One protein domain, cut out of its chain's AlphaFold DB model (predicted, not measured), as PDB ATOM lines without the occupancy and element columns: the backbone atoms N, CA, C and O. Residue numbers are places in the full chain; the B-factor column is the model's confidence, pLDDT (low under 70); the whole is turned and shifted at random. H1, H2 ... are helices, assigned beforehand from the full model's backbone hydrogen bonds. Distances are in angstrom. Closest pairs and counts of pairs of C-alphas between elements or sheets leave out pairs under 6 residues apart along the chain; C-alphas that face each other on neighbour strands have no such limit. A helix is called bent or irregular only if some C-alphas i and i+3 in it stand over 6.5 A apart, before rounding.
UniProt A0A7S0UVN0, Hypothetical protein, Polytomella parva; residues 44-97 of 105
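What this domain is: This is residues 44 to 97 of the 105 residues of the protein "Hypothetical protein" of Polytomella parva (UniProt A0A7S0UVN0). A helical hairpin, H1 and H2 side by side, is joined at the far end of H2 to a third helix, H3, which turns off steeply, and H2 and H3 make a V with its corner at residues 78 to 80. H1 packs on H2 only, the start of H3 meets the end of H2, and residues 89 to 97, of which 89 to 95 belong to H3, stick out as the free end of the V. The printed part has 54 residues, with three named helices in the order H1, H2, H3 and no named strand, and its class is all helix. The whole is loose, with a radius of gyration of the C-alphas of 13.1 A, and flat in outline, spanning 34 by 26 by 13 A along its three main axes.

How they stand to each other: Start at Gln 44, where the printed part begins with H1, residues 44 to 56, and go on past the tight link of 5 residues into H2, residues 62 to 78. H1 and H2 touch, with 19 pairs of C-alphas within 8 A, and the closest C-alphas of the two are those of Gln 44 and Met 72, 4.7 A apart. Compare their directions and you will find a shallow tilt of 17 degrees, opposite ways; H1 and H2 form a helical hairpin. Now pass the tight link of 1 residue, Asn 79, into H3, residues 80 to 95. H2 and H3 touch, with 5 pairs of C-alphas within 8 A; look for the closest C-alphas of the two, those of Met 76 and Phe 83, 6.0 A apart. H2 touches H3 with residues 76 to 77 alone, and H3 touches H2 with residues 82 to 87 alone. The lines of H2 and H3, both rough ones, stand at a steep tilt of 59 degrees, and the two helices run opposite ways. H1 and H3 are apart. In the backbone of H1 each O i to N i+4 pair is within hydrogen-bond range, while in H2 it is 10 of 13 pairs and in H3 10 of 12.

Where its parts are: Find C-alpha 44 at (4.935, -24.388, -7.758); from there H1 runs through 13 residues to Glu 56, 18.5 A from first to last C-alpha. Find C-alpha 62 at (3.731, -28.749, 7.460), where H2, the longest helix by residues with 17, begins; it runs to Lys 78, 24.8 A from first to last C-alpha. H2 has a kink of 27 degrees near residue 69, and it is irregular, but only just: C-alphas 64 and 67 are 6.7 A apart. H3 begins at Pro 80 and runs through 16 residues to C-alpha 95 at (-12.664, -43.207, -5.688), 19.1 A from first to last C-alpha. H3 is irregular, with C-alphas 82 and 85 at 8.2 A, and it has a kink of 37 degrees near residue 87.

The domain as a whole: Look for the two C-alphas farthest apart in the domain at Gly 58, in the link from H1 to H2, and at Glu 81, in H3: they are 36.1 A apart. The first and last printed C-alphas, those of Gln 44 and Ser 97, are 28.1 A apart. Residues 89 to 97 stand free; without them the body has 45 residues, spans 36 by 15 by 13 A and has a radius of gyration of 11.9 A. The printed part has no cut, and both links are tight. The mean pLDDT of the printed part is 94.2, and it is lower in H3, at 90, than in H1, at 98, and H2, at 97. In the B-factor column you will find 1 printed residue under 70, Ser 97.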
ATOM      1  N   GLN A  44       5.834 -23.935  -8.820       98.44
ATOM      2  CA  GLN A  44       4.935 -24.388  -7.758       98.44
ATOM      3  C   GLN A  44       5.463 -25.663  -7.094       98.44
ATOM      4  O   GLN A  44       5.361 -25.804  -5.876       98.44
ATOM      5  N   PHE A  45       6.067 -26.565  -7.874       97.81
ATOM      6  CA  PHE A  45       6.732 -27.755  -7.351       97.81
ATOM      7  C   PHE A  45       7.882 -27.394  -6.411       97.81
ATOM      8  O   PHE A  45       7.912 -27.859  -5.273       97.81
ATOM      9  N   ASN A  46       8.787 -26.513  -6.844       97.75
ATOM     10  CA  ASN A  46       9.915 -26.076  -6.024       97.75
ATOM     11  C   ASN A  46       9.434 -25.369  -4.753       97.75
ATOM     12  O   ASN A  46       9.919 -25.679  -3.671       97.75
ATOM     13  N   SER A  47       8.414 -24.509  -4.852       98.25
ATOM     14  CA  SER A  47       7.825 -23.853  -3.680       98.25
ATOM     15  C   SER A  47       7.268 -24.852  -2.661       98.25
ATOM     16  O   SER A  47       7.424 -24.640  -1.457       98.25
ATOM     17  N   PHE A  48       6.616 -25.927  -3.112       98.19
ATOM     18  CA  PHE A  48       6.109 -26.972  -2.225       98.19
ATOM     19  C   PHE A  48       7.248 -27.786  -1.591       98.19
ATOM     20  O   PHE A  48       7.250 -27.986  -0.374       98.19
ATOM     21  N   MET A  49       8.245 -28.189  -2.383       97.56
ATOM     22  CA  MET A  49       9.413 -28.935  -1.901       97.56
ATOM     23  C   MET A  49      10.226 -28.131  -0.882       97.56
ATOM     24  O   MET A  49      10.557 -28.647   0.185       97.56
ATOM     25  N   ASP A  50      10.484 -26.853  -1.158       97.94
ATOM     26  CA  ASP A  50      11.194 -25.957  -0.246       97.94
ATOM     27  C   ASP A  50      10.428 -25.770   1.066       97.94
ATOM     28  O   ASP A  50      11.035 -25.758   2.140       97.94
ATOM     29  N   CYS A  51       9.096 -25.672   1.007       98.38
ATOM     30  CA  CYS A  51       8.272 -25.620   2.210       98.38
ATOM     31  C   CYS A  51       8.419 -26.896   3.047       98.38
ATOM     32  O   CYS A  51       8.698 -26.809   4.242       98.38
ATOM     33  N   GLY A  52       8.322 -28.077   2.424       97.19
ATOM     34  CA  GLY A  52       8.499 -29.362   3.108       97.19
ATOM     35  C   GLY A  52       9.884 -29.512   3.745       97.19
ATOM     36  O   GLY A  52       9.989 -29.913   4.901       97.19
ATOM     37  N   ILE A  53      10.940 -29.099   3.037       97.81
ATOM     38  CA  ILE A  53      12.318 -29.093   3.547       97.81
ATOM     39  C   ILE A  53      12.461 -28.138   4.740       97.81
ATOM     40  O   ILE A  53      13.166 -28.438   5.704       97.81
ATOM     41  N   ASN A  54      11.826 -26.967   4.687       97.56
ATOM     42  CA  ASN A  54      11.836 -26.022   5.800       97.56
ATOM     43  C   ASN A  54      11.049 -26.552   7.002       97.56
ATOM     44  O   ASN A  54      11.502 -26.366   8.132       97.56
ATOM     45  N   ALA A  55       9.933 -27.244   6.770       97.81
ATOM     46  CA  ALA A  55       9.159 -27.881   7.823       97.81
ATOM     47  C   ALA A  55       9.942 -29.011   8.509       97.81
ATOM     48  O   ALA A  55      10.035 -29.036   9.734       97.81
ATOM     49  N   GLU A  56      10.623 -29.864   7.739       97.25
ATOM     50  CA  GLU A  56      11.493 -30.923   8.271       97.25
ATOM     51  C   GLU A  56      12.637 -30.360   9.131       97.25
ATOM     52  O   GLU A  56      13.021 -30.928  10.151       97.25
ATOM     53  N   LYS A  57      13.149 -29.179   8.763       97.94
ATOM     54  CA  LYS A  57      14.181 -28.451   9.518       97.94
ATOM     55  C   LYS A  57      13.635 -27.668  10.720       97.94
ATOM     56  O   LYS A  57      14.408 -26.944  11.350       97.94
ATOM     57  N   GLY A  58      12.336 -27.746  11.015       96.94
ATOM     58  CA  GLY A  58      11.691 -27.016  12.111       96.94
ATOM     59  C   GLY A  58      11.605 -25.501  11.893       96.94
ATOM     60  O   GLY A  58      11.525 -24.744  12.858       96.94
ATOM     61  N   LYS A  59      11.671 -25.039  10.638       96.62
ATOM     62  CA  LYS A  59      11.579 -23.615  10.261       96.62
ATOM     63  C   LYS A  59      10.172 -23.189   9.823       96.62
ATOM     64  O   LYS A  59       9.948 -21.996   9.638       96.62
ATOM     65  N   ALA A  60       9.266 -24.143   9.629       93.62
ATOM     66  CA  ALA A  60       7.859 -23.951   9.277       93.62
ATOM     67  C   ALA A  60       7.035 -25.136   9.814       93.62
ATOM     68  O   ALA A  60       7.610 -26.176  10.133       93.62
ATOM     69  N   ASP A  61       5.708 -25.015   9.886       96.69
ATOM     70  CA  ASP A  61       4.838 -26.172  10.116       96.69
ATOM     71  C   ASP A  61       4.394 -26.773   8.772       96.69
ATOM     72  O   ASP A  61       4.092 -26.048   7.826       96.69
ATOM     73  N   TYR A  62       4.242 -28.100   8.683       96.06
ATOM     74  CA  TYR A  62       3.731 -28.749   7.460       96.06
ATOM     75  C   TYR A  62       2.341 -28.245   7.041       96.06
ATOM     76  O   TYR A  62       2.025 -28.224   5.851       96.06
ATOM     77  N   LYS A  63       1.519 -27.803   8.003       96.75
ATOM     78  CA  LYS A  63       0.200 -27.207   7.735       96.75
ATOM     79  C   LYS A  63       0.304 -25.936   6.879       96.75
ATOM     80  O   LYS A  63      -0.602 -25.653   6.101       96.75
ATOM     81  N   ASP A  64       1.415 -25.210   6.975       94.00
ATOM     82  CA  ASP A  64       1.639 -23.976   6.221       94.00
ATOM     83  C   ASP A  64       1.998 -24.283   4.754       94.00
ATOM     84  O   ASP A  64       1.831 -23.442   3.872       94.00
ATOM     85  N   CYS A  65       2.414 -25.521   4.457       97.25
ATOM     86  CA  CYS A  65       2.715 -25.979   3.100       97.25
ATOM     87  C   CYS A  65       1.470 -26.361   2.287       97.25
ATOM     88  O   CYS A  65       1.590 -26.606   1.084       97.25
ATOM     89  N   ILE A  66       0.279 -26.384   2.901       96.94
ATOM     90  CA  ILE A  66      -0.979 -26.728   2.219       96.94
ATOM     91  C   ILE A  66      -1.235 -25.771   1.052       96.94
ATOM     92  O   ILE A  66      -1.548 -26.216  -0.047       96.94
ATOM     93  N   THR A  67      -1.013 -24.468   1.234       96.12
ATOM     94  CA  THR A  67      -1.211 -23.486   0.157       96.12
ATOM     95  C   THR A  67      -0.246 -23.706  -1.014       96.12
ATOM     96  O   THR A  67      -0.641 -23.583  -2.175       96.12
ATOM     97  N   ALA A  68       1.009 -24.082  -0.739       97.56
ATOM     98  CA  ALA A  68       1.976 -24.415  -1.786       97.56
ATOM     99  C   ALA A  68       1.568 -25.693  -2.542       97.56
ATOM    100  O   ALA A  68       1.635 -25.737  -3.772       97.56
ATOM    101  N   PHE A  69       1.063 -26.697  -1.821       96.75
ATOM    102  CA  PHE A  69       0.511 -27.915  -2.410       96.75
ATOM    103  C   PHE A  69      -0.706 -27.634  -3.304       96.75
ATOM    104  O   PHE A  69      -0.767 -28.122  -4.433       96.75
ATOM    105  N   GLU A  70      -1.664 -26.831  -2.840       96.94
ATOM    106  CA  GLU A  70      -2.857 -26.469  -3.613       96.94
ATOM    107  C   GLU A  70      -2.493 -25.709  -4.891       96.94
ATOM    108  O   GLU A  70      -3.029 -26.005  -5.960       96.94
ATOM    109  N   SER A  71      -1.531 -24.786  -4.804       98.06
ATOM    110  CA  SER A  71      -0.993 -24.065  -5.961       98.06
ATOM    111  C   SER A  71      -0.375 -25.020  -6.992       98.06
ATOM    112  O   SER A  71      -0.690 -24.951  -8.184       98.06
ATOM    113  N   MET A  72       0.440 -25.972  -6.534       97.88
ATOM    114  CA  MET A  72       1.032 -27.012  -7.378       97.88
ATOM    115  C   MET A  72      -0.042 -27.884  -8.040       97.88
ATOM    116  O   MET A  72      -0.030 -28.053  -9.260       97.88
ATOM    117  N   ARG A  73      -1.017 -28.380  -7.269       95.94
ATOM    118  CA  ARG A  73      -2.128 -29.193  -7.785       95.94
ATOM    119  C   ARG A  73      -2.948 -28.434  -8.826       95.94
ATOM    120  O   ARG A  73      -3.265 -28.991  -9.877       95.94
ATOM    121  N   ALA A  74      -3.267 -27.169  -8.566       97.12
ATOM    122  CA  ALA A  74      -4.007 -26.328  -9.500       97.12
ATOM    123  C   ALA A  74      -3.237 -26.118 -10.813       97.12
ATOM    124  O   ALA A  74      -3.843 -26.108 -11.886       97.12
ATOM    125  N   CYS A  75      -1.909 -25.988 -10.753       98.31
ATOM    126  CA  CYS A  75      -1.079 -25.936 -11.952       98.31
ATOM    127  C   CYS A  75      -1.156 -27.243 -12.752       98.31
ATOM    128  O   CYS A  75      -1.379 -27.204 -13.963       98.31
ATOM    129  N   MET A  76      -1.056 -28.398 -12.087       97.19
ATOM    130  CA  MET A  76      -1.153 -29.701 -12.754       97.19
ATOM    131  C   MET A  76      -2.499 -29.880 -13.463       97.19
ATOM    132  O   MET A  76      -2.544 -30.304 -14.614       97.19
ATOM    133  N   GLN A  77      -3.598 -29.494 -12.808       95.62
ATOM    134  CA  GLN A  77      -4.952 -29.570 -13.370       95.62
ATOM    135  C   GLN A  77      -5.142 -28.687 -14.614       95.62
ATOM    136  O   GLN A  77      -5.913 -29.047 -15.500       95.62
ATOM    137  N   LYS A  78      -4.437 -27.551 -14.706       96.88
ATOM    138  CA  LYS A  78      -4.460 -26.664 -15.884       96.88
ATOM    139  C   LYS A  78      -3.604 -27.173 -17.046       96.88
ATOM    140  O   LYS A  78      -3.848 -26.767 -18.178       96.88
ATOM    141  N   ASN A  79      -2.643 -28.058 -16.780       95.19
ATOM    142  CA  ASN A  79      -1.695 -28.582 -17.767       95.19
ATOM    143  C   ASN A  79      -1.799 -30.116 -17.898       95.19
ATOM    144  O   ASN A  79      -0.804 -30.827 -17.730       95.19
ATOM    145  N   PRO A  80      -2.989 -30.672 -18.191       92.31
ATOM    146  CA  PRO A  80      -3.238 -32.106 -18.066       92.31
ATOM    147  C   PRO A  80      -2.391 -32.963 -19.010       92.31
ATOM    148  O   PRO A  80      -2.158 -34.122 -18.700       92.31
ATOM    149  N   GLU A  81      -1.891 -32.431 -20.130       93.25
ATOM    150  CA  GLU A  81      -1.067 -33.199 -21.077       93.25
ATOM    151  C   GLU A  81       0.185 -33.807 -20.429       93.25
ATOM    152  O   GLU A  81       0.546 -34.937 -20.744       93.25
ATOM    153  N   ALA A  82       0.810 -33.096 -19.484       94.06
ATOM    154  CA  ALA A  82       2.004 -33.565 -18.781       94.06
ATOM    155  C   ALA A  82       1.695 -34.383 -17.515       94.06
ATOM    156  O   ALA A  82       2.561 -35.115 -17.039       94.06
ATOM    157  N   PHE A  83       0.480 -34.261 -16.968       95.88
ATOM    158  CA  PHE A  83       0.120 -34.812 -15.653       95.88
ATOM    159  C   PHE A  83      -1.051 -35.798 -15.687       95.88
ATOM    160  O   PHE A  83      -1.504 -36.231 -14.632       95.88
ATOM    161  N   LYS A  84      -1.558 -36.160 -16.871       92.88
ATOM    162  CA  LYS A  84      -2.771 -36.976 -17.038       92.88
ATOM    163  C   LYS A  84      -2.736 -38.266 -16.228       92.88
ATOM    164  O   LYS A  84      -3.720 -38.577 -15.567       92.88
ATOM    165  N   GLU A  85      -1.627 -38.998 -16.297       91.44
ATOM    166  CA  GLU A  85      -1.459 -40.266 -15.578       91.44
ATOM    167  C   GLU A  85      -1.543 -40.039 -14.065       91.44
ATOM    168  O   GLU A  85      -2.404 -40.611 -13.408       91.44
ATOM    169  N   VAL A  86      -0.767 -39.088 -13.539       91.25
ATOM    170  CA  VAL A  86      -0.763 -38.746 -12.108       91.25
ATOM    171  C   VAL A  86      -2.140 -38.278 -11.627       91.25
ATOM    172  O   VAL A  86      -2.600 -38.682 -10.563       91.25
ATOM    173  N   LEU A  87      -2.823 -37.430 -12.398       92.06
ATOM    174  CA  LEU A  87      -4.159 -36.942 -12.050       92.06
ATOM    175  C   LEU A  87      -5.202 -38.069 -12.077       92.06
ATOM    176  O   LEU A  87      -6.090 -38.089 -11.228       92.06
ATOM    177  N   SER A  88      -5.081 -39.006 -13.020       91.88
ATOM    178  CA  SER A  88      -5.946 -40.185 -13.106       91.88
ATOM    179  C   SER A  88      -5.732 -41.129 -11.927       91.88
ATOM    180  O   SER A  88      -6.708 -41.616 -11.362       91.88
ATOM    181  N   ASP A  89      -4.481 -41.368 -11.536       90.12
ATOM    182  CA  ASP A  89      -4.151 -42.224 -10.397       90.12
ATOM    183  C   ASP A  89      -4.709 -41.639  -9.100       90.12
ATOM    184  O   ASP A  89      -5.321 -42.351  -8.310       90.12
ATOM    185  N   VAL A  90      -4.575 -40.323  -8.901       87.06
ATOM    186  CA  VAL A  90      -5.147 -39.637  -7.735       87.06
ATOM    187  C   VAL A  90      -6.671 -39.768  -7.698       87.06
ATOM    188  O   VAL A  90      -7.225 -40.031  -6.634       87.06
ATOM    189  N   GLU A  91      -7.352 -39.611  -8.834       87.50
ATOM    190  CA  GLU A  91      -8.812 -39.756  -8.914       87.50
ATOM    191  C   GLU A  91      -9.263 -41.201  -8.653       87.50
ATOM    192  O   GLU A  91     -10.232 -41.439  -7.927       87.50
ATOM    193  N   PHE A  92      -8.534 -42.178  -9.199       89.94
ATOM    194  CA  PHE A  92      -8.781 -43.595  -8.955       89.94
ATOM    195  C   PHE A  92      -8.603 -43.936  -7.474       89.94
ATOM    196  O   PHE A  92      -9.495 -44.536  -6.875       89.94
ATOM    197  N   LEU A  93      -7.501 -43.494  -6.861       86.69
ATOM    198  CA  LEU A  93      -7.233 -43.697  -5.439       86.69
ATOM    199  C   LEU A  93      -8.322 -43.053  -4.575       86.69
ATOM    200  O   LEU A  93      -8.863 -43.718  -3.693       86.69
ATOM    201  N   ALA A  94      -8.711 -41.813  -4.882       84.81
ATOM    202  CA  ALA A  94      -9.790 -41.111  -4.188       84.81
ATOM    203  C   ALA A  94     -11.141 -41.842  -4.294       84.81
ATOM    204  O   ALA A  94     -11.895 -41.886  -3.323       84.81
ATOM    205  N   SER A  95     -11.429 -42.450  -5.445       82.75
ATOM    206  CA  SER A  95     -12.664 -43.207  -5.688       82.75
ATOM    207  C   SER A  95     -12.646 -44.615  -5.085       82.75
ATOM    208  O   SER A  95     -13.700 -45.195  -4.832       82.75
ATOM    209  N   SER A  96     -11.458 -45.187  -4.875       81.38
ATOM    210  CA  SER A  96     -11.274 -46.587  -4.467       81.38
ATOM    211  C   SER A  96     -11.363 -46.841  -2.956       81.38
ATOM    212  O   SER A  96     -11.206 -47.983  -2.532       81.38
ATOM    213  N   SER A  97     -11.666 -45.821  -2.140       68.12
ATOM    214  CA  SER A  97     -11.747 -45.926  -0.672       68.12
ATOM    215  C   SER A  97     -10.511 -46.589  -0.054       68.12
ATOM    216  O   SER A  97     -10.628 -47.540   0.715       68.12
TER     217      SER A  97